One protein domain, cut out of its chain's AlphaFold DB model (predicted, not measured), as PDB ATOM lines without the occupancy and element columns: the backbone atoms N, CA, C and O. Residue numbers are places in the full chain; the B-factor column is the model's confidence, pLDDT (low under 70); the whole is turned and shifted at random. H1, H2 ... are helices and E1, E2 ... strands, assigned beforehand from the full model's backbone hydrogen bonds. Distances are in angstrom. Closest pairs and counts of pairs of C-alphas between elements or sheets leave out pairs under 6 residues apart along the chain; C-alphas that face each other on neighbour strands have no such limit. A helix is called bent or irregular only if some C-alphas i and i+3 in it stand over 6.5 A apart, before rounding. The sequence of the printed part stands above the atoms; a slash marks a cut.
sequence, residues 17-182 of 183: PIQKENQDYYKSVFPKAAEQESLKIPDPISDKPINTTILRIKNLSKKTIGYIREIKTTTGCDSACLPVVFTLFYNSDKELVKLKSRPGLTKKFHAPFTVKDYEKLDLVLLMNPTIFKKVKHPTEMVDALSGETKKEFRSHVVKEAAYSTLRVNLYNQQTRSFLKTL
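What this domain is: This is residues 17 to 182 of the 183 residues of an uncharacterized protein of Bacteriovorax sp. DB6_IX (UniProt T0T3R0). A strongly twisted antiparallel sheet, E1 to E5, has the long helix H6 packed slantwise over one face, with H2 packed on H6 and on edge strand E5. The short helices H3, H4 and H5 gather near the first residues of H6, and H1 grazes the sheet far from them. The printed part has 166 residues, with named elements in the order H1 E1 E2 E3 E4 E5 H2 H3 H4 H5 H6, a mixed class of helices and strands. It is compact, with a radius of gyration of the C-alphas of 16.2 A, yet elongated, spanning 55 by 29 by 28 A.

How they stand to each other: Begin with the sheet: E1, residues 35 to 40, E2, residues 53 to 58, E3, residues 64 to 73, E4, residues 84 to 91, and E5, residues 96 to 100, in that order. It is a meander, each strand the antiparallel neighbour of the one before, and each such pair is a hairpin. Look for N 37 and O 56 at 2.9 A, N 55 and O 68 at 2.8 A, N 69 and O 88 at 2.9 A, and N 89 and O 98 at 2.9 A, within hydrogen-bond range. H6, residues 162 to 180, is on the sheet at a height of 9.1 A, over E3, E4 and only just E2, on which 3 of its C-alphas fall. On the local plane it runs slantwise to E4, only just, at 33 degrees. H2, residues 115 to 127, and H6 are on one face, two layers in all. H2 touches H6 with residues 121 to 125 alone, at a steep tilt of 46 degrees, the same way; the closest C-alphas, of Leu 125 and Asn 169, are 5.6 A apart. H4, residues 138 to 141, touches H6, with the C-alphas of Pro 138 and Tyr 163 closest at 5.6 A. H3, residues 130 to 134, and H5, residues 151 to 156, are each close to H6 but not clearly touching, with closest C-alphas Phe 132 and Leu 166 at 7.0 A and Phe 153 and Ala 162 at 7.7 A. H1, residues 20 to 27, only grazes the sheet with residues 23 to 26. In H2 and H6 every O i to N i+4 pair is within hydrogen-bond range; H1 has 2 of 4, H3 0 of 1 but 2 of 2 O i to N i+3 pairs, H5 0 of 2 but 2 of 3, and H4 is too short for an i+4 pair.

Where its parts are: Find C-alpha 64 at (14.297, -14.297, 24.237); from there E3 runs 27.1 A to C-alpha 73, and E4 runs 22.8 A. H6 starts at C-alpha 162, (31.471, 14.899, 21.500), and runs 27.1 A to C-alpha 180, (10.353, -1.700, 18.124). H2 is 18.6 A long, E1 16.8 A and E2 15.9 A. H1 and H5 are irregular: C-alphas 21 and 24 are 7.5 A apart, and C-alphas 152 and 155 are 7.4 A apart.

The domain as a whole: The C-alphas farthest apart, of Ser 61 and Leu 145, are 55.9 A from each other. The printed part has no cut; the long links are E1 to E2 and E5 to H2. Mean pLDDT of the printed part is 95.0, and residues 78 to 79 are under 70.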
ATOM      1  N   PRO A  17      24.516 -21.681  19.238       95.06
ATOM      2  CA  PRO A  17      25.182 -21.430  20.510       95.06
ATOM      3  C   PRO A  17      25.973 -20.118  20.474       95.06
ATOM      4  O   PRO A  17      26.512 -19.726  19.435       95.06
ATOM      5  N   ILE A  18      26.064 -19.439  21.617       94.75
ATOM      6  CA  ILE A  18      26.932 -18.263  21.740       94.75
ATOM      7  C   ILE A  18      28.387 -18.697  21.554       94.75
ATOM      8  O   ILE A  18      28.852 -19.642  22.190       94.75
ATOM      9  N   GLN A  19      29.101 -17.978  20.688       92.50
ATOM     10  CA  GLN A  19      30.525 -18.180  20.432       92.50
ATOM     11  C   GLN A  19      31.340 -18.059  21.728       92.50
ATOM     12  O   GLN A  19      31.083 -17.180  22.558       92.50
ATOM     13  N   LYS A  20      32.333 -18.934  21.906       92.06
ATOM     14  CA  LYS A  20      33.080 -19.085  23.165       92.06
ATOM     15  C   LYS A  20      33.763 -17.780  23.592       92.06
ATOM     16  O   LYS A  20      33.692 -17.401  24.755       92.06
ATOM     17  N   GLU A  21      34.344 -17.050  22.648       92.81
ATOM     18  CA  GLU A  21      35.015 -15.757  22.830       92.81
ATOM     19  C   GLU A  21      34.089 -14.624  23.324       92.81
ATOM     20  O   GLU A  21      34.537 -13.621  23.896       92.81
ATOM     21  N   ASN A  22      32.780 -14.784  23.128       94.94
ATOM     22  CA  ASN A  22      31.760 -13.817  23.520       94.94
ATOM     23  C   ASN A  22      30.983 -14.239  24.769       94.94
ATOM     24  O   ASN A  22      30.276 -13.417  25.352       94.94
ATOM     25  N   GLN A  23      31.140 -15.487  25.216       93.94
ATOM     26  CA  GLN A  23      30.298 -16.082  26.246       93.94
ATOM     27  C   GLN A  23      30.349 -15.312  27.571       93.94
ATOM     28  O   GLN A  23      29.301 -14.884  28.055       93.94
ATOM     29  N   ASP A  24      31.537 -15.073  28.126       96.50
ATOM     30  CA  ASP A  24      31.685 -14.365  29.408       96.50
ATOM     31  C   ASP A  24      31.236 -12.907  29.303       96.50
ATOM     32  O   ASP A  24      30.554 -12.371  30.181       96.50
ATOM     33  N   TYR A  25      31.564 -12.265  28.181       97.25
ATOM     34  CA  TYR A  25      31.198 -10.879  27.933       97.25
ATOM     35  C   TYR A  25      29.676 -10.710  27.855       97.25
ATOM     36  O   TYR A  25      29.131  -9.813  28.499       97.25
ATOM     37  N   TYR A  26      28.966 -11.599  27.159       97.81
ATOM     38  CA  TYR A  26      27.504 -11.556  27.081       97.81
ATOM     39  C   TYR A  26      26.847 -11.980  28.393       97.81
ATOM     40  O   TYR A  26      25.918 -11.314  28.851       97.81
ATOM     41  N   LYS A  27      27.362 -13.025  29.055       97.69
ATOM     42  CA  LYS A  27      26.841 -13.495  30.348       97.69
ATOM     43  C   LYS A  27      27.029 -12.497  31.483       97.69
ATOM     44  O   LYS A  27      26.233 -12.502  32.415       97.69
ATOM     45  N   SER A  28      28.000 -11.589  31.375       97.56
ATOM     46  CA  SER A  28      28.151 -10.486  32.330       97.56
ATOM     47  C   SER A  28      26.957  -9.517  32.361       97.56
ATOM     48  O   SER A  28      26.826  -8.760  33.317       97.56
ATOM     49  N   VAL A  29      26.097  -9.527  31.332       97.88
ATOM     50  CA  VAL A  29      24.843  -8.750  31.280       97.88
ATOM     51  C   VAL A  29      23.620  -9.670  31.266       97.88
ATOM     52  O   VAL A  29      22.622  -9.382  31.921       97.88
ATOM     53  N   PHE A  30      23.702 -10.807  30.573       98.12
ATOM     54  CA  PHE A  30      22.643 -11.810  30.486       98.12
ATOM     55  C   PHE A  30      23.124 -13.165  31.031       98.12
ATOM     56  O   PHE A  30      23.455 -14.053  30.245       98.12
ATOM     57  N   PRO A  31      23.132 -13.394  32.358       97.88
ATOM     58  CA  PRO A  31      23.717 -14.604  32.954       97.88
ATOM     59  C   PRO A  31      23.154 -15.929  32.418       97.88
ATOM     60  O   PRO A  31      23.846 -16.943  32.391       97.88
ATOM     61  N   LYS A  32      21.897 -15.916  31.954       97.88
ATOM     62  CA  LYS A  32      21.187 -17.075  31.385       97.88
ATOM     63  C   LYS A  32      21.320 -17.202  29.858       97.88
ATOM     64  O   LYS A  32      20.593 -17.993  29.262       97.88
ATOM     65  N   ALA A  33      22.184 -16.415  29.220       97.69
ATOM     66  CA  ALA A  33      22.410 -16.465  27.781       97.69
ATOM     67  C   ALA A  33      23.005 -17.818  27.364       97.69
ATOM     68  O   ALA A  33      23.998 -18.277  27.939       97.69
ATOM     69  N   ALA A  34      22.388 -18.444  26.365       97.00
ATOM     70  CA  ALA A  34      22.779 -19.756  25.857       97.00
ATOM     71  C   ALA A  34      22.934 -19.751  24.333       97.00
ATOM     72  O   ALA A  34      23.934 -20.234  23.806       97.00
ATOM     73  N   GLU A  35      21.969 -19.154  23.638       97.50
ATOM     74  CA  GLU A  35      21.906 -19.127  22.180       97.50
ATOM     75  C   GLU A  35      21.750 -17.704  21.660       97.50
ATOM     76  O   GLU A  35      21.263 -16.810  22.356       97.50
ATOM     77  N   GLN A  36      22.149 -17.516  20.410       96.94
ATOM     78  CA  GLN A  36      22.016 -16.280  19.670       96.94
ATOM     79  C   GLN A  36      21.424 -16.536  18.286       96.94
ATOM     80  O   GLN A  36      21.649 -17.570  17.659       96.94
ATOM     81  N   GLU A  37      20.674 -15.563  17.802       96.06
ATOM     82  CA  GLU A  37      20.070 -15.549  16.478       96.06
ATOM     83  C   GLU A  37      20.391 -14.200  15.831       96.06
ATOM     84  O   GLU A  37      20.130 -13.150  16.424       96.06
ATOM     85  N   SER A  38      20.977 -14.215  14.636       96.50
ATOM     86  CA  SER A  38      21.360 -12.988  13.934       96.50
ATOM     87  C   SER A  38      20.176 -12.390  13.180       96.50
ATOM     88  O   SER A  38      19.577 -13.031  12.320       96.50
ATOM     89  N   LEU A  39      19.885 -11.125  13.461       96.69
ATOM     90  CA  LEU A  39      18.899 -10.302  12.775       96.69
ATOM     91  C   LEU A  39      19.623  -9.254  11.928       96.69
ATOM     92  O   LEU A  39      20.513  -8.559  12.423       96.69
ATOM     93  N   LYS A  40      19.226  -9.114  10.661       97.06
ATOM     94  CA  LYS A  40      19.763  -8.072   9.777       97.06
ATOM     95  C   LYS A  40      19.158  -6.714  10.126       97.06
ATOM     96  O   LYS A  40      17.945  -6.596  10.264       97.06
ATOM     97  N   ILE A  41      20.002  -5.692  10.199       97.06
ATOM     98  CA  ILE A  41      19.622  -4.285  10.361       97.06
ATOM     99  C   ILE A  41      20.435  -3.443   9.359       97.06
ATOM    100  O   ILE A  41      21.600  -3.761   9.119       97.06
ATOM    101  N   PRO A  42      19.883  -2.378   8.750       97.06
ATOM    102  CA  PRO A  42      20.699  -1.436   7.982       97.06
ATOM    103  C   PRO A  42      21.760  -0.754   8.865       97.06
ATOM    104  O   PRO A  42      21.604  -0.656  10.079       97.06
ATOM    105  N   ASP A  43      22.823  -0.217   8.272       97.19
ATOM    106  CA  ASP A  43      23.796   0.645   8.962       97.19
ATOM    107  C   ASP A  43      23.955   1.961   8.183       97.19
ATOM    108  O   ASP A  43      24.906   2.103   7.423       97.19
ATOM    109  N   PRO A  44      23.008   2.911   8.325       95.44
ATOM    110  CA  PRO A  44      23.038   4.189   7.617       95.44
ATOM    111  C   PRO A  44      23.982   5.211   8.275       95.44
ATOM    112  O   PRO A  44      24.044   6.352   7.835       95.44
ATOM    113  N   ILE A  45      24.642   4.842   9.380       94.00
ATOM    114  CA  ILE A  45      25.486   5.739  10.181       94.00
ATOM    115  C   ILE A  45      26.952   5.646   9.736       94.00
ATOM    116  O   ILE A  45      27.672   6.646   9.802       94.00
ATOM    117  N   SER A  46      27.405   4.458   9.326       90.38
ATOM    118  CA  SER A  46      28.731   4.268   8.732       90.38
ATOM    119  C   SER A  46      28.716   4.619   7.249       90.38
ATOM    120  O   SER A  46      27.805   4.209   6.536       90.38
ATOM    121  N   ASP A  47      29.792   5.234   6.755       85.56
ATOM    122  CA  ASP A  47      29.978   5.456   5.311       85.56
ATOM    123  C   ASP A  47      30.066   4.126   4.545       85.56
ATOM    124  O   ASP A  47      29.576   3.988   3.427       85.56
ATOM    125  N   LYS A  48      30.678   3.116   5.178       88.75
ATOM    126  CA  LYS A  48      30.687   1.721   4.725       88.75
ATOM    127  C   LYS A  48      29.880   0.881   5.720       88.75
ATOM    128  O   LYS A  48      30.379   0.648   6.822       88.75
ATOM    129  N   PRO A  49      28.659   0.436   5.368       92.50
ATOM    130  CA  PRO A  49      27.789  -0.322   6.265       92.50
ATOM    131  C   PRO A  49      28.435  -1.634   6.731       92.50
ATOM    132  O   PRO A  49      28.512  -2.599   5.973       92.50
ATOM    133  N   ILE A  50      28.883  -1.681   7.986       95.19
ATOM    134  CA  ILE A  50      29.486  -2.883   8.592       95.19
ATOM    135  C   ILE A  50      28.749  -3.336   9.855       95.19
ATOM    136  O   ILE A  50      28.811  -4.506  10.218       95.19
ATOM    137  N   ASN A  51      27.993  -2.445  10.502       97.06
ATOM    138  CA  ASN A  51      27.275  -2.730  11.745       97.06
ATOM    139  C   ASN A  51      25.842  -3.215  11.466       97.06
ATOM    140  O   ASN A  51      24.860  -2.638  11.948       97.06
ATOM    141  N   THR A  52      25.732  -4.260  10.643       97.75
ATOM    142  CA  THR A  52      24.484  -4.708   9.996       97.75
ATOM    143  C   THR A  52      23.784  -5.872  10.696       97.75
ATOM    144  O   THR A  52      22.832  -6.450  10.165       97.75
ATOM    145  N   THR A  53      24.233  -6.223  11.902       97.94
ATOM    146  CA  THR A  53      23.692  -7.343  12.679       97.94
ATOM    147  C   THR A  53      23.268  -6.903  14.077       97.94
ATOM    148  O   THR A  53      23.975  -6.155  14.751       97.94
ATOM    149  N   ILE A  54      22.119  -7.408  14.522       98.19
ATOM    150  CA  ILE A  54      21.707  -7.475  15.926       98.19
ATOM    151  C   ILE A  54      21.594  -8.945  16.304       98.19
ATOM    152  O   ILE A  54      21.022  -9.736  15.563       98.19
ATOM    153  N   LEU A  55      22.096  -9.309  17.473       98.19
ATOM    154  CA  LEU A  55      21.955 -10.647  18.023       98.19
ATOM    155  C   LEU A  55      20.741 -10.665  18.948       98.19
ATOM    156  O   LEU A  55      20.706  -9.939  19.940       98.19
ATOM    157  N   ARG A  56      19.745 -11.496  18.655       98.19
ATOM    158  CA  ARG A  56      18.699 -11.859  19.615       98.19
ATOM    159  C   ARG A  56      19.246 -12.964  20.509       98.19
ATOM    160  O   ARG A  56      19.647 -14.010  20.008       98.19
ATOM    161  N   ILE A  57      19.241 -12.745  21.818       98.12
ATOM    162  CA  ILE A  57      19.804 -13.671  22.801       98.12
ATOM    163  C   ILE A  57      18.687 -14.482  23.449       98.12
ATOM    164  O   ILE A  57      17.698 -13.924  23.933       98.12
ATOM    165  N   LYS A  58      18.860 -15.804  23.484       97.75
ATOM    166  CA  LYS A  58      17.918 -16.762  24.067       97.75
ATOM    167  C   LYS A  58      18.558 -17.549  25.204       97.75
ATOM    168  O   LYS A  58      19.768 -17.789  25.226       97.75
ATOM    169  N   ASN A  59      17.728 -17.954  26.157       97.25
ATOM    170  CA  ASN A  59      18.113 -18.906  27.195       97.25
ATOM    171  C   ASN A  59      17.918 -20.363  26.730       97.25
ATOM    172  O   ASN A  59      17.436 -20.614  25.626       97.25
ATOM    173  N   LEU A  60      18.257 -21.328  27.591       96.19
ATOM    174  CA  LEU A  60      18.094 -22.765  27.309       96.19
ATOM    175  C   LEU A  60      16.634 -23.177  27.043       96.19
ATOM    176  O   LEU A  60      16.389 -24.123  26.306       96.19
ATOM    177  N   SER A  61      15.661 -22.436  27.580       96.44
ATOM    178  CA  SER A  61      14.227 -22.632  27.323       96.44
ATOM    179  C   SER A  61      13.751 -21.973  26.019       96.44
ATOM    180  O   SER A  61      12.552 -21.812  25.823       96.44
ATOM    181  N   LYS A  62      14.673 -21.524  25.154       95.31
ATOM    182  CA  LYS A  62      14.411 -20.804  23.893       95.31
ATOM    183  C   LYS A  62      13.674 -19.465  24.042       95.31
ATOM    184  O   LYS A  62      13.298 -18.859  23.040       95.31
ATOM    185  N   LYS A  63      13.517 -18.951  25.268       96.19
ATOM    186  CA  LYS A  63      12.925 -17.633  25.527       96.19
ATOM    187  C   LYS A  63      13.940 -16.541  25.198       96.19
ATOM    188  O   LYS A  63      15.074 -16.597  25.676       96.19
ATOM    189  N   THR A  64      13.517 -15.526  24.444       97.31
ATOM    190  CA  THR A  64      14.297 -14.297  24.237       97.31
ATOM    191  C   THR A  64      14.481 -13.572  25.567       97.31
ATOM    192  O   THR A  64      13.504 -13.263  26.247       97.31
ATOM    193  N   ILE A  65      15.730 -13.300  25.937       97.81
ATOM    194  CA  ILE A  65      16.086 -12.578  27.170       97.81
ATOM    195  C   ILE A  65      16.677 -11.192  26.898       97.81
ATOM    196  O   ILE A  65      16.833 -10.405  27.827       97.81
ATOM    197  N   GLY A  66      16.993 -10.888  25.640       98.31
ATOM    198  CA  GLY A  66      17.490  -9.581  25.247       98.31
ATOM    199  C   GLY A  66      18.057  -9.555  23.836       98.31
ATOM    200  O   GLY A  66      17.974 -10.532  23.085       98.31
ATOM    201  N   TYR A  67      18.656  -8.421  23.500       98.75
ATOM    202  CA  TYR A  67      19.298  -8.164  22.220       98.75
ATOM    203  C   TYR A  67      20.669  -7.531  22.441       98.75
ATOM    204  O   TYR A  67      20.873  -6.778  23.393       98.75
ATOM    205  N   ILE A  68      21.610  -7.823  21.554       98.69
ATOM    206  CA  ILE A  68      22.965  -7.280  21.581       98.69
ATOM    207  C   ILE A  68      23.264  -6.674  20.219       98.69
ATOM    208  O   ILE A  68      23.011  -7.291  19.187       98.69
ATOM    209  N   ARG A  69      23.833  -5.469  20.211       98.50
ATOM    210  CA  ARG A  69      24.412  -4.879  19.007       98.50
ATOM    211  C   ARG A  69      25.859  -4.510  19.262       98.50
ATOM    212  O   ARG A  69      26.142  -3.627  20.069       98.50
ATOM    213  N   GLU A  70      26.760  -5.193  18.575       98.12
ATOM    214  CA  GLU A  70      28.179  -4.863  18.562       98.12
ATOM    215  C   GLU A  70      28.444  -3.837  17.465       98.12
ATOM    216  O   GLU A  70      28.003  -4.003  16.329       98.12
ATOM    217  N   ILE A  71      29.130  -2.758  17.827       98.31
ATOM    218  CA  ILE A  71      29.428  -1.639  16.945       98.31
ATOM    219  C   ILE A  71      30.934  -1.423  16.897       98.31
ATOM    220  O   ILE A  71      31.597  -1.272  17.926       98.31
ATOM    221  N   LYS A  72      31.454  -1.314  15.678       96.06
ATOM    222  CA  LYS A  72      32.763  -0.745  15.375       96.06
ATOM    223  C   LYS A  72      32.553   0.352  14.343       96.06
ATOM    224  O   LYS A  72      32.099   0.090  13.235       96.06
ATOM    225  N   THR A  73      32.858   1.587  14.707       94.12
ATOM    226  CA  THR A  73      32.676   2.738  13.819       94.12
ATOM    227  C   THR A  73      33.836   3.711  13.970       94.12
ATOM    228  O   THR A  73      34.573   3.670  14.956       94.12
ATOM    229  N   THR A  74      34.039   4.579  12.986       91.00
ATOM    230  CA  THR A  74      34.975   5.695  13.132       91.00
ATOM    231  C   THR A  74      34.331   6.784  13.990       91.00
ATOM    232  O   THR A  74      33.113   6.828  14.186       91.00
ATOM    233  N   THR A  75      35.124   7.731  14.479       83.75
ATOM    234  CA  THR A  75      34.562   8.954  15.067       83.75
ATOM    235  C   THR A  75      33.830   9.812  14.026       83.75
ATOM    236  O   THR A  75      33.039  10.666  14.409       83.75
ATOM    237  N   GLY A  76      34.018   9.553  12.721       77.75
ATOM    238  CA  GLY A  76      33.577  10.416  11.620       77.75
ATOM    239  C   GLY A  76      34.407  11.685  11.490       77.75
ATOM    240  O   GLY A  76      33.883  12.721  11.115       77.75
ATOM    241  N   CYS A  77      35.673  11.637  11.889       76.50
ATOM    242  CA  CYS A  77      36.637  12.693  11.638       76.50
ATOM    243  C   CYS A  77      37.809  12.067  10.881       76.50
ATOM    244  O   CYS A  77      38.318  11.040  11.324       76.50
ATOM    245  N   ASP A  78      38.254  12.695   9.791       67.38
ATOM    246  CA  ASP A  78      39.345  12.211   8.925       67.38
ATOM    247  C   ASP A  78      40.748  12.375   9.549       67.38
ATOM    248  O   ASP A  78      41.762  12.441   8.859       67.38
ATOM    249  N   SER A  79      40.820  12.470  10.877       63.00
ATOM    250  CA  SER A  79      42.066  12.554  11.641       63.00
ATOM    251  C   SER A  79      42.447  11.188  12.219       63.00
ATOM    252  O   SER A  79      41.675  10.232  12.145       63.00
ATOM    253  N   ALA A  80      43.624  11.091  12.848       73.75
ATOM    254  CA  ALA A  80      44.141   9.896  13.532       73.75
ATOM    255  C   ALA A  80      43.354   9.511  14.814       73.75
ATOM    256  O   ALA A  80      43.915   9.191  15.867       73.75
ATOM    257  N   CYS A  81      42.026   9.572  14.755       79.62
ATOM    258  CA  CYS A  81      41.133   9.111  15.801       79.62
ATOM    259  C   CYS A  81      41.146   7.581  15.886       79.62
ATOM    260  O   CYS A  81      41.097   6.878  14.876       79.62
ATOM    261  N   LEU A  82      41.131   7.063  17.115       86.00
ATOM    262  CA  LEU A  82      40.851   5.652  17.347       86.00
ATOM    263  C   LEU A  82      39.390   5.336  16.985       86.00
ATOM    264  O   LEU A  82      38.514   6.193  17.141       86.00
ATOM    265  N   PRO A  83      39.102   4.109  16.519       90.62
ATOM    266  CA  PRO A  83      37.733   3.679  16.282       90.62
ATOM    267  C   PRO A  83      36.931   3.655  17.589       90.62
ATOM    268  O   PRO A  83      37.436   3.293  18.651       90.62
ATOM    269  N   VAL A  84      35.645   3.979  17.491       94.69
ATOM    270  CA  VAL A  84      34.680   3.868  18.585       94.69
ATOM    271  C   VAL A  84      34.107   2.453  18.549       94.69
ATOM    272  O   VAL A  84      33.339   2.099  17.651       94.69
ATOM    273  N   VAL A  85      34.517   1.626  19.512       96.88
ATOM    274  CA  VAL A  85      34.112   0.215  19.613       96.88
ATOM    275  C   VAL A  85      33.306   0.012  20.884       96.88
ATOM    276  O   VAL A  85      33.799   0.279  21.980       96.88
ATOM    277  N   PHE A  86      32.070  -0.451  20.758       98.25
ATOM    278  CA  PHE A  86      31.168  -0.640  21.892       98.25
ATOM    279  C   PHE A  86      30.080  -1.662  21.581       98.25
ATOM    280  O   PHE A  86      29.808  -1.998  20.433       98.25
ATOM    281  N   THR A  87      29.437  -2.144  22.631       98.62
ATOM    282  CA  THR A  87      28.340  -3.097  22.579       98.62
ATOM    283  C   THR A  87      27.166  -2.526  23.356       98.62
ATOM    284  O   THR A  87      27.315  -2.118  24.511       98.62
ATOM    285  N   LEU A  88      25.999  -2.508  22.720       98.75
ATOM    286  CA  LEU A  88      24.737  -2.095  23.320       98.75
ATOM    287  C   LEU A  88      23.916  -3.339  23.663       98.75
ATOM    288  O   LEU A  88      23.681  -4.182  22.795       98.75
ATOM    289  N   PHE A  89      23.479  -3.439  24.914       98.69
ATOM    290  CA  PHE A  89      22.673  -4.542  25.431       98.69
ATOM    291  C   PHE A  89      21.266  -4.049  25.748       98.69
ATOM    292  O   PHE A  89      21.112  -3.080  26.492       98.69
ATOM    293  N   TYR A  90      20.255  -4.743  25.233       98.75
ATOM    294  CA  TYR A  90      18.848  -4.401  25.412       98.75
ATOM    295  C   TYR A  90      18.086  -5.546  26.074       98.75
ATOM    296  O   TYR A  90      18.317  -6.702  25.726       98.75
ATOM    297  N   ASN A  91      17.172  -5.247  26.997       98.00
ATOM    298  CA  ASN A  91      16.293  -6.260  27.595       98.00
ATOM    299  C   ASN A  91      15.243  -6.764  26.580       98.00
ATOM    300  O   ASN A  91      15.178  -6.312  25.432       98.00
ATOM    301  N   SER A  92      14.411  -7.721  27.002       96.94
ATOM    302  CA  SER A  92      13.272  -8.208  26.209       96.94
ATOM    303  C   SER A  92      12.254  -7.112  25.879       96.94
ATOM    304  O   SER A  92      11.600  -7.200  24.844       96.94
ATOM    305  N   ASP A  93      12.184  -6.062  26.700       96.56
ATOM    306  CA  ASP A  93      11.309  -4.897  26.511       96.56
ATOM    307  C   ASP A  93      11.918  -3.849  25.559       96.56
ATOM    308  O   ASP A  93      11.348  -2.780  25.333       96.56
ATOM    309  N   LYS A  94      13.057  -4.180  24.930       96.62
ATOM    310  CA  LYS A  94      13.740  -3.378  23.899       96.62
ATOM    311  C   LYS A  94      14.315  -2.063  24.452       96.62
ATOM    312  O   LYS A  94      14.557  -1.104  23.709       96.62
ATOM    313  N   GLU A  95      14.576  -2.018  25.754       96.69
ATOM    314  CA  GLU A  95      15.210  -0.909  26.462       96.69
ATOM    315  C   GLU A  95      16.703  -1.163  26.635       96.69
ATOM    316  O   GLU A  95      17.125  -2.296  26.860       96.69
ATOM    317  N   LEU A  96      17.516  -0.108  26.529       98.06
ATOM    318  CA  LEU A  96      18.956  -0.205  26.741       98.06
ATOM    319  C   LEU A  96      19.235  -0.470  28.228       98.06
ATOM    320  O   LEU A  96      18.894   0.348  29.074       98.06
ATOM    321  N   VAL A  97      19.888  -1.591  28.527       97.06
ATOM    322  CA  VAL A  97      20.267  -1.996  29.892       97.06
ATOM    323  C   VAL A  97      21.714  -1.635  30.185       97.06
ATOM    324  O   VAL A  97      22.058  -1.246  31.300       97.06
ATOM    325  N   LYS A  98      22.595  -1.810  29.194       97.25
ATOM    326  CA  LYS A  98      24.021  -1.571  29.390       97.25
ATOM    327  C   LYS A  98      24.715  -1.181  28.098       97.25
ATOM    328  O   LYS A  98      24.478  -1.773  27.045       97.25
ATOM    329  N   LEU A  99      25.648  -0.245  28.220       97.75
ATOM    330  CA  LEU A  99      26.731  -0.046  27.273       97.75
ATOM    331  C   LEU A  99      28.010  -0.650  27.850       97.75
ATOM    332  O   LEU A  99      28.355  -0.411  29.008       97.75
ATOM    333  N   LYS A 100      28.738  -1.417  27.038       97.50
ATOM    334  CA  LYS A 100      30.091  -1.879  27.371       97.50
ATOM    335  C   LYS A 100      31.034  -1.644  26.199       97.50
ATOM    336  O   LYS A 100      30.606  -1.578  25.053       97.50
ATOM    337  N   SER A 101      32.323  -1.536  26.483       96.88
ATOM    338  CA  SER A 101      33.374  -1.478  25.471       96.88
ATOM    339  C   SER A 101      34.535  -2.350  25.930       96.88
ATOM    340  O   SER A 101      35.047  -2.146  27.027       96.88
ATOM    341  N   ARG A 102      34.933  -3.333  25.112       93.06
ATOM    342  CA  ARG A 102      36.097  -4.190  25.392       93.06
ATOM    343  C   ARG A 102      37.403  -3.382  25.485       93.06
ATOM    344  O   ARG A 102      38.099  -3.559  26.478       93.06
ATOM    345  N   PRO A 103      37.734  -2.495  24.522       94.38
ATOM    346  CA  PRO A 103      38.923  -1.643  24.639       94.38
ATOM    347  C   PRO A 103      38.721  -0.426  25.557       94.38
ATOM    348  O   PRO A 103      39.693   0.237  25.906       94.38
ATOM    349  N   GLY A 104      37.478  -0.119  25.939       95.81
ATOM    350  CA  GLY A 104      37.119   1.141  26.582       95.81
ATOM    351  C   GLY A 104      36.894   2.259  25.560       95.81
ATOM    352  O   GLY A 104      37.516   2.309  24.499       95.81
ATOM    353  N   LEU A 105      35.967   3.166  25.870       96.50
ATOM    354  CA  LEU A 105      35.778   4.389  25.096       96.50
ATOM    355  C   LEU A 105      36.867   5.410  25.429       96.50
ATOM    356  O   LEU A 105      37.358   5.465  26.557       96.50
ATOM    357  N   THR A 106      37.204   6.249  24.452       94.88
ATOM    358  CA  THR A 106      38.200   7.312  24.595       94.88
ATOM    359  C   THR A 106      37.635   8.682  24.215       94.88
ATOM    360  O   THR A 106      36.657   8.806  23.464       94.88
ATOM    361  N   LYS A 107      38.242   9.715  24.799       93.25
ATOM    362  CA  LYS A 107      37.968  11.144  24.618       93.25
ATOM    363  C   LYS A 107      39.072  11.777  23.762       93.25
ATOM    364  O   LYS A 107      39.910  11.076  23.188       93.25
ATOM    365  N   LYS A 108      39.076  13.109  23.678       90.44
ATOM    366  CA  LYS A 108      40.165  13.908  23.097       90.44
ATOM    367  C   LYS A 108      41.534  13.395  23.572       90.44
ATOM    368  O   LYS A 108      41.689  13.003  24.728       90.44
ATOM    369  N   PHE A 109      42.503  13.365  22.655       89.62
ATOM    370  CA  PHE A 109      43.855  12.828  22.879       89.62
ATOM    371  C   PHE A 109      43.892  11.372  23.367       89.62
ATOM    372  O   PHE A 109      44.791  10.978  24.100       89.62
ATOM    373  N   HIS A 110      42.885  10.581  22.977       90.31
ATOM    374  CA  HIS A 110      42.752   9.161  23.319       90.31
ATOM    375  C   HIS A 110      42.691   8.874  24.825       90.31
ATOM    376  O   HIS A 110      42.863   7.729  25.241       90.31
ATOM    377  N   ALA A 111      42.389   9.881  25.650       94.62
ATOM    378  CA  ALA A 111      42.229   9.692  27.085       94.62
ATOM    379  C   ALA A 111      41.060   8.725  27.367       94.62
ATOM    380  O   ALA A 111      39.984   8.899  26.785       94.62
ATOM    381  N   PRO A 112      41.221   7.717  28.239       96.81
ATOM    382  CA  PRO A 112      40.159   6.758  28.518       96.81
ATOM    383  C   PRO A 112      38.965   7.417  29.220       96.81
ATOM    384  O   PRO A 112      39.105   8.390  29.965       96.81
ATOM    385  N   PHE A 113      37.772   6.866  29.001       97.88
ATOM    386  CA  PHE A 113      36.585   7.214  29.777       97.88
ATOM    387  C   PHE A 113      36.755   6.789  31.238       97.88
ATOM    388  O   PHE A 113      37.104   5.648  31.542       97.88
ATOM    389  N   THR A 114      36.431   7.702  32.145       97.75
ATOM    390  CA  THR A 114      36.264   7.433  33.575       97.75
ATOM    391  C   THR A 114      34.869   6.874  33.866       97.75
ATOM    392  O   THR A 114      33.973   6.926  33.024       97.75
ATOM    393  N   VAL A 115      34.639   6.400  35.094       96.50
ATOM    394  CA  VAL A 115      33.299   5.975  35.548       96.50
ATOM    395  C   VAL A 115      32.265   7.095  35.367       96.50
ATOM    396  O   VAL A 115      31.211   6.859  34.783       96.50
ATOM    397  N   LYS A 116      32.606   8.334  35.749       97.81
ATOM    398  CA  LYS A 116      31.730   9.509  35.588       97.81
ATOM    399  C   LYS A 116      31.414   9.824  34.126       97.81
ATOM    400  O   LYS A 116      30.331  10.314  33.818       97.81
ATOM    401  N   ASP A 117      32.352   9.552  33.218       98.44
ATOM    402  CA  ASP A 117      32.116   9.726  31.784       98.44
ATOM    403  C   ASP A 117      31.073   8.720  31.274       98.44
ATOM    404  O   ASP A 117      30.182   9.101  30.516       98.44
ATOM    405  N   TYR A 118      31.138   7.460  31.721       98.12
ATOM    406  CA  TYR A 118      30.115   6.460  31.396       98.12
ATOM    407  C   TYR A 118      28.751   6.807  32.003       98.12
ATOM    408  O   TYR A 118      27.755   6.732  31.295       98.12
ATOM    409  N   GLU A 119      28.690   7.267  33.255       97.00
ATOM    410  CA  GLU A 119      27.434   7.717  33.883       97.00
ATOM    411  C   GLU A 119      26.798   8.883  33.112       97.00
ATOM    412  O   GLU A 119      25.593   8.896  32.839       97.00
ATOM    413  N   LYS A 120      27.615   9.861  32.698       97.88
ATOM    414  CA  LYS A 120      27.151  10.964  31.853       97.88
ATOM    415  C   LYS A 120      26.672  10.461  30.494       97.88
ATOM    416  O   LYS A 120      25.666  10.966  29.994       97.88
ATOM    417  N   LEU A 121      27.372   9.499  29.890       98.44
ATOM    418  CA  LEU A 121      26.962   8.899  28.624       98.44
ATOM    419  C   LEU A 121      25.614   8.186  28.766       98.44
ATOM    420  O   LEU A 121      24.726   8.448  27.962       98.44
ATOM    421  N   ASP A 122      25.424   7.373  29.805       97.06
ATOM    422  CA  ASP A 122      24.164   6.674  30.078       97.06
ATOM    423  C   ASP A 122      22.989   7.665  30.182       97.06
ATOM    424  O   ASP A 122      21.953   7.477  29.537       97.06
ATOM    425  N   LEU A 123      23.179   8.792  30.883       96.88
ATOM    426  CA  LEU A 123      22.184   9.868  30.946       96.88
ATOM    427  C   LEU A 123      21.878  10.462  29.562       96.88
ATOM    428  O   LEU A 123      20.717  10.685  29.222       96.88
ATOM    429  N   VAL A 124      22.901  10.714  28.741       98.06
ATOM    430  CA  VAL A 124      22.713  11.232  27.376       98.06
ATOM    431  C   VAL A 124      21.916  10.249  26.514       98.06
ATOM    432  O   VAL A 124      21.019  10.674  25.784       98.06
ATOM    433  N   LEU A 125      22.193   8.945  26.612       97.81
ATOM    434  CA  LEU A 125      21.484   7.911  25.848       97.81
ATOM    435  C   LEU A 125      20.013   7.787  26.249       97.81
ATOM    436  O   LEU A 125      19.169   7.546  25.380       97.81
ATOM    437  N   LEU A 126      19.712   7.977  27.536       95.00
ATOM    438  CA  LEU A 126      18.348   8.018  28.055       95.00
ATOM    439  C   LEU A 126      17.597   9.260  27.559       95.00
ATOM    440  O   LEU A 126      16.478   9.148  27.061       95.00
ATOM    441  N   MET A 127      18.220  10.437  27.665       96.19
ATOM    442  CA  MET A 127      17.599  11.713  27.297       96.19
ATOM    443  C   MET A 127      17.418  11.886  25.785       96.19
ATOM    444  O   MET A 127      16.506  12.595  25.368       96.19
ATOM    445  N   ASN A 128      18.296  11.287  24.973       96.44
ATOM    446  CA  ASN A 128      18.362  11.466  23.521       96.44
ATOM    447  C   ASN A 128      18.207  12.944  23.083       96.44
ATOM    448  O   ASN A 128      17.188  13.312  22.484       96.44
ATOM    449  N   PRO A 129      19.189  13.814  23.390       97.25
ATOM    450  CA  PRO A 129      19.091  15.245  23.130       97.25
ATOM    451  C   PRO A 129      18.695  15.562  21.685       97.25
ATOM    452  O   PRO A 129      19.362  15.158  20.732       97.25
ATOM    453  N   THR A 130      17.635  16.351  21.509       96.50
ATOM    454  CA  THR A 130      17.122  16.714  20.177       96.50
ATOM    455  C   THR A 130      18.129  17.505  19.346       96.50
ATOM    456  O   THR A 130      18.065  17.455  18.119       96.50
ATOM    457  N   ILE A 131      19.092  18.175  19.990       96.69
ATOM    458  CA  ILE A 131      20.179  18.895  19.316       96.69
ATOM    459  C   ILE A 131      21.008  17.980  18.404       96.69
ATOM    460  O   ILE A 131      21.471  18.429  17.362       96.69
ATOM    461  N   PHE A 132      21.115  16.684  18.715       97.00
ATOM    462  CA  PHE A 132      21.825  15.729  17.862       97.00
ATOM    463  C   PHE A 132      21.164  15.526  16.499       97.00
ATOM    464  O   PHE A 132      21.856  15.199  15.545       97.00
ATOM    465  N   LYS A 133      19.856  15.783  16.364       94.06
ATOM    466  CA  LYS A 133      19.163  15.717  15.065       94.06
ATOM    467  C   LYS A 133      19.614  16.812  14.094       94.06
ATOM    468  O   LYS A 133      19.338  16.708  12.905       94.06
ATOM    469  N   LYS A 134      20.253  17.874  14.599       94.19
ATOM    470  CA  LYS A 134      20.761  18.989  13.788       94.19
ATOM    471  C   LYS A 134      22.170  18.736  13.253       94.19
ATOM    472  O   LYS A 134      22.580  19.435  12.335       94.19
ATOM    473  N   VAL A 135      22.893  17.772  13.828       95.69
ATOM    474  CA  VAL A 135      24.282  17.474  13.471       95.69
ATOM    475  C   VAL A 135      24.296  16.619  12.210       95.69
ATOM    476  O   VAL A 135      23.828  15.480  12.241       95.69
ATOM    477  N   LYS A 136      24.833  17.148  11.107       92.31
ATOM    478  CA  LYS A 136      24.988  16.382   9.858       92.31
ATOM    479  C   LYS A 136      26.309  15.628   9.828       92.31
ATOM    480  O   LYS A 136      26.365  14.509   9.328       92.31
ATOM    481  N   HIS A 137      27.352  16.227  10.396       91.69
ATOM    482  CA  HIS A 137      28.677  15.631  10.477       91.69
ATOM    483  C   HIS A 137      29.276  15.821  11.878       91.69
ATOM    484  O   HIS A 137      29.138  16.910  12.439       91.69
ATOM    485  N   PRO A 138      29.966  14.822  12.470       91.62
ATOM    486  CA  PRO A 138      30.493  14.933  13.832       91.62
ATOM    487  C   PRO A 138      31.359  16.176  14.059       91.62
ATOM    488  O   PRO A 138      31.240  16.807  15.108       91.62
ATOM    489  N   THR A 139      32.161  16.576  13.064       91.94
ATOM    490  CA  THR A 139      33.036  17.765  13.129       91.94
ATOM    491  C   THR A 139      32.291  19.076  13.379       91.94
ATOM    492  O   THR A 139      32.891  20.028  13.868       91.94
ATOM    493  N   GLU A 140      30.979  19.138  13.144       94.56
ATOM    494  CA  GLU A 140      30.164  20.311  13.472       94.56
ATOM    495  C   GLU A 140      30.088  20.573  14.982       94.56
ATOM    496  O   GLU A 140      29.796  21.700  15.386       94.56
ATOM    497  N   MET A 141      30.366  19.569  15.820       95.62
ATOM    498  CA  MET A 141      30.213  19.652  17.275       95.62
ATOM    499  C   MET A 141      31.413  20.247  18.012       95.62
ATOM    500  O   MET A 141      31.307  20.564  19.202       95.62
ATOM    501  N   VAL A 142      32.552  20.392  17.337       93.56
ATOM    502  CA  VAL A 142      33.777  20.924  17.937       93.56
ATOM    503  C   VAL A 142      34.305  22.106  17.138       93.56
ATOM    504  O   VAL A 142      34.011  22.271  15.956       93.56
ATOM    505  N   ASP A 143      35.058  22.961  17.807       92.19
ATOM    506  CA  ASP A 143      35.838  24.006  17.168       92.19
ATOM    507  C   ASP A 143      36.999  23.391  16.375       92.19
ATOM    508  O   ASP A 143      37.724  22.537  16.887       92.19
ATOM    509  N   ALA A 144      37.168  23.811  15.121       86.81
ATOM    510  CA  ALA A 144      38.116  23.188  14.201       86.81
ATOM    511  C   ALA A 144      39.587  23.458  14.565       86.81
ATOM    512  O   ALA A 144      40.451  22.662  14.207       86.81
ATOM    513  N   LEU A 145      39.871  24.557  15.276       86.62
ATOM    514  CA  LEU A 145      41.232  24.946  15.651       86.62
ATOM    515  C   LEU A 145      41.647  24.314  16.981       86.62
ATOM    516  O   LEU A 145      42.708  23.711  17.094       86.62
ATOM    517  N   SER A 146      40.799  24.445  18.000       89.31
ATOM    518  CA  SER A 146      41.096  23.992  19.362       89.31
ATOM    519  C   SER A 146      40.664  22.549  19.638       89.31
ATOM    520  O   SER A 146      41.119  21.939  20.611       89.31
ATOM    521  N   GLY A 147      39.756  21.995  18.830       88.44
ATOM    522  CA  GLY A 147      39.106  20.707  19.083       88.44
ATOM    523  C   GLY A 147      38.148  20.725  20.281       88.44
ATOM    524  O   GLY A 147      37.722  19.666  20.742       88.44
ATOM    525  N   GLU A 148      37.830  21.902  20.828       93.31
ATOM    526  CA  GLU A 148      36.921  22.040  21.963       93.31
ATOM    527  C   GLU A 148      35.467  21.836  21.548       93.31
ATOM    528  O   GLU A 148      35.024  22.321  20.513       93.31
ATOM    529  N   THR A 149      34.673  21.173  22.391       96.19
ATOM    530  CA  THR A 149      33.228  21.049  22.143       96.19
ATOM    531  C   THR A 149      32.574  22.434  22.121       96.19
ATOM    532  O   THR A 149      32.721  23.212  23.076       96.19
ATOM    533  N   LYS A 150      31.815  22.742  21.060       96.94
ATOM    534  CA  LYS A 150      31.106  24.025  20.935       96.94
ATOM    535  C   LYS A 150      30.074  24.179  22.049       96.94
ATOM    536  O   LYS A 150      29.465  23.204  22.492       96.94
ATOM    537  N   LYS A 151      29.872  25.422  22.498       96.75
ATOM    538  CA  LYS A 151      29.071  25.775  23.687       96.75
ATOM    539  C   LYS A 151      27.691  25.111  23.708       96.75
ATOM    540  O   LYS A 151      27.295  24.598  24.748       96.75
ATOM    541  N   GLU A 152      27.008  25.085  22.569       96.69
ATOM    542  CA  GLU A 152      25.661  24.523  22.424       96.69
ATOM    543  C   GLU A 152      25.576  23.007  22.673       96.69
ATOM    544  O   GLU A 152      24.534  22.525  23.102       96.69
ATOM    545  N   PHE A 153      26.664  22.251  22.480       97.44
ATOM    546  CA  PHE A 153      26.674  20.797  22.686       97.44
ATOM    547  C   PHE A 153      27.190  20.376  24.064       97.44
ATOM    548  O   PHE A 153      26.960  19.239  24.469       97.44
ATOM    549  N   ARG A 154      27.882  21.259  24.802       95.81
ATOM    550  CA  ARG A 154      28.636  20.903  26.025       95.81
ATOM    551  C   ARG A 154      27.797  20.202  27.095       95.81
ATOM    552  O   ARG A 154      28.281  19.275  27.731       95.81
ATOM    553  N   SER A 155      26.549  20.619  27.289       95.81
ATOM    554  CA  SER A 155      25.620  20.012  28.258       95.81
ATOM    555  C   SER A 155      25.097  18.640  27.818       95.81
ATOM    556  O   SER A 155      24.628  17.858  28.653       95.81
ATOM    557  N   HIS A 156      25.181  18.339  26.524       97.50
ATOM    558  CA  HIS A 156      24.572  17.178  25.880       97.50
ATOM    559  C   HIS A 156      25.570  16.073  25.551       97.50
ATOM    560  O   HIS A 156      25.158  15.022  25.074       97.50
ATOM    561  N   VAL A 157      26.860  16.276  25.816       98.00
ATOM    562  CA  VAL A 157      27.900  15.279  25.561       98.00
ATOM    563  C   VAL A 157      28.705  14.973  26.817       98.00
ATOM    564  O   VAL A 157      28.677  15.722  27.796       98.00
ATOM    565  N   VAL A 158      29.453  13.874  26.783       98.06
ATOM    566  CA  VAL A 158      30.587  13.700  27.690       98.06
ATOM    567  C   VAL A 158      31.652  14.728  27.307       98.06
ATOM    568  O   VAL A 158      31.968  14.886  26.122       98.06
ATOM    569  N   LYS A 159      32.185  15.454  28.299       96.69
ATOM    570  CA  LYS A 159      33.217  16.481  28.085       96.69
ATOM    571  C   LYS A 159      34.368  15.887  27.268       96.69
ATOM    572  O   LYS A 159      34.802  14.782  27.564       96.69
ATOM    573  N   GLU A 160      34.835  16.611  26.247       94.88
ATOM    574  CA  GLU A 160      35.925  16.187  25.344       94.88
ATOM    575  C   GLU A 160      35.635  14.918  24.516       94.88
ATOM    576  O   GLU A 160      36.524  14.407  23.839       94.88
ATOM    577  N   ALA A 161      34.400  14.411  24.515       95.81
ATOM    578  CA  ALA A 161      34.023  13.184  23.813       95.81
ATOM    579  C   ALA A 161      32.778  13.373  22.931       95.81
ATOM    580  O   ALA A 161      31.942  12.471  22.818       95.81
ATOM    581  N   ALA A 162      32.636  14.549  22.313       96.31
ATOM    582  CA  ALA A 162      31.471  14.899  21.500       96.31
ATOM    583  C   ALA A 162      31.188  13.859  20.401       96.31
ATOM    584  O   ALA A 162      30.064  13.372  20.292       96.31
ATOM    585  N   TYR A 163      32.220  13.451  19.655       94.69
ATOM    586  CA  TYR A 163      32.084  12.489  18.558       94.69
ATOM    587  C   TYR A 163      31.668  11.097  19.046       94.69
ATOM    588  O   TYR A 163      30.692  10.537  18.548       94.69
ATOM    589  N   SER A 164      32.365  10.552  20.052       95.81
ATOM    590  CA  SER A 164      32.034   9.250  20.646       95.81
ATOM    591  C   SER A 164      30.612   9.258  21.208       95.81
ATOM    592  O   SER A 164      29.839   8.341  20.943       95.81
ATOM    593  N   THR A 165      30.228  10.333  21.906       97.81
ATOM    594  CA  THR A 165      28.876  10.483  22.460       97.81
ATOM    595  C   THR A 165      27.811  10.478  21.362       97.81
ATOM    596  O   THR A 165      26.825   9.747  21.467       97.81
ATOM    597  N   LEU A 166      28.021  11.243  20.283       97.56
ATOM    598  CA  LEU A 166      27.108  11.277  19.144       97.56
ATOM    599  C   LEU A 166      26.970   9.893  18.504       97.56
ATOM    600  O   LEU A 166      25.851   9.415  18.332       97.56
ATOM    601  N   ARG A 167      28.089   9.231  18.182       96.44
ATOM    602  CA  ARG A 167      28.087   7.914  17.523       96.44
ATOM    603  C   ARG A 167      27.322   6.883  18.342       96.44
ATOM    604  O   ARG A 167      26.439   6.216  17.807       96.44
ATOM    605  N   VAL A 168      27.604   6.795  19.639       98.06
ATOM    606  CA  VAL A 168      26.893   5.877  20.532       98.06
ATOM    607  C   VAL A 168      25.396   6.197  20.564       98.06
ATOM    608  O   VAL A 168      24.582   5.280  20.432       98.06
ATOM    609  N   ASN A 169      25.011   7.475  20.677       98.44
ATOM    610  CA  ASN A 169      23.596   7.841  20.691       98.44
ATOM    611  C   ASN A 169      22.888   7.497  19.377       98.44
ATOM    612  O   ASN A 169      21.816   6.898  19.416       98.44
ATOM    613  N   LEU A 170      23.480   7.819  18.224       97.56
ATOM    614  CA  LEU A 170      22.899   7.503  16.917       97.56
ATOM    615  C   LEU A 170      22.647   5.998  16.776       97.56
ATOM    616  O   LEU A 170      21.536   5.590  16.431       97.56
ATOM    617  N   TYR A 171      23.632   5.166  17.127       98.31
ATOM    618  CA  TYR A 171      23.467   3.714  17.088       98.31
ATOM    619  C   TYR A 171      22.423   3.211  18.083       98.31
ATOM    620  O   TYR A 171      21.637   2.329  17.731       98.31
ATOM    621  N   ASN A 172      22.353   3.777  19.291       98.62
ATOM    622  CA  ASN A 172      21.313   3.442  20.262       98.62
ATOM    623  C   ASN A 172      19.914   3.737  19.701       98.62
ATOM    624  O   ASN A 172      19.070   2.846  19.639       98.62
ATOM    625  N   GLN A 173      19.672   4.953  19.205       97.94
ATOM    626  CA  GLN A 173      18.351   5.327  18.688       97.94
ATOM    627  C   GLN A 173      17.956   4.534  17.440       97.94
ATOM    628  O   GLN A 173      16.795   4.139  17.301       97.94
ATOM    629  N   GLN A 174      18.915   4.259  16.555       98.12
ATOM    630  CA  GLN A 174      18.677   3.431  15.379       98.12
ATOM    631  C   GLN A 174      18.299   1.998  15.783       98.12
ATOM    632  O   GLN A 174      17.330   1.439  15.273       98.12
ATOM    633  N   THR A 175      19.029   1.422  16.742       98.56
ATOM    634  CA  THR A 175      18.763   0.071  17.250       98.56
ATOM    635  C   THR A 175      17.402  -0.001  17.918       98.56
ATOM    636  O   THR A 175      16.616  -0.878  17.586       98.56
ATOM    637  N   ARG A 176      17.077   0.942  18.809       97.81
ATOM    638  CA  ARG A 176      15.772   0.984  19.479       97.81
ATOM    639  C   ARG A 176      14.624   1.117  18.489       97.81
ATOM    640  O   ARG A 176      13.614   0.437  18.642       97.81
ATOM    641  N   SER A 177      14.780   1.965  17.473       97.56
ATOM    642  CA  SER A 177      13.778   2.113  16.413       97.56
ATOM    643  C   SER A 177      13.552   0.793  15.677       97.56
ATOM    644  O   SER A 177      12.406   0.397  15.509       97.56
ATOM    645  N   PHE A 178      14.622   0.073  15.322       98.25
ATOM    646  CA  PHE A 178      14.519  -1.248  14.700       98.25
ATOM    647  C   PHE A 178      13.902  -2.298  15.633       98.25
ATOM    648  O   PHE A 178      12.994  -3.017  15.244       98.25
ATOM    649  N   LEU A 179      14.344  -2.386  16.890       97.94
ATOM    650  CA  LEU A 179      13.818  -3.379  17.830       97.94
ATOM    651  C   LEU A 179      12.307  -3.222  18.045       97.94
ATOM    652  O   LEU A 179      11.598  -4.217  18.181       97.94
ATOM    653  N   LYS A 180      11.792  -1.986  18.029       96.69
ATOM    654  CA  LYS A 180      10.353  -1.700  18.124       96.69
ATOM    655  C   LYS A 180       9.535  -2.254  16.957       96.69
ATOM    656  O   LYS A 180       8.343  -2.462  17.142       96.69
ATOM    657  N   THR A 181      10.145  -2.519  15.799       96.19
ATOM    658  CA  THR A 181       9.452  -3.140  14.657       96.19
ATOM    659  C   THR A 181       9.412  -4.663  14.744       96.19
ATOM    660  O   THR A 181       8.730  -5.293  13.942       96.19
ATOM    661  N   LEU A 182      10.174  -5.271  15.659       93.06
ATOM    662  CA  LEU A 182      10.144  -6.715  15.866       93.06
ATOM    663  C   LEU A 182       8.873  -7.112  16.632       93.06
ATOM    664  O   LEU A 182       8.447  -6.336  17.496       93.06
TER     665      LEU A 182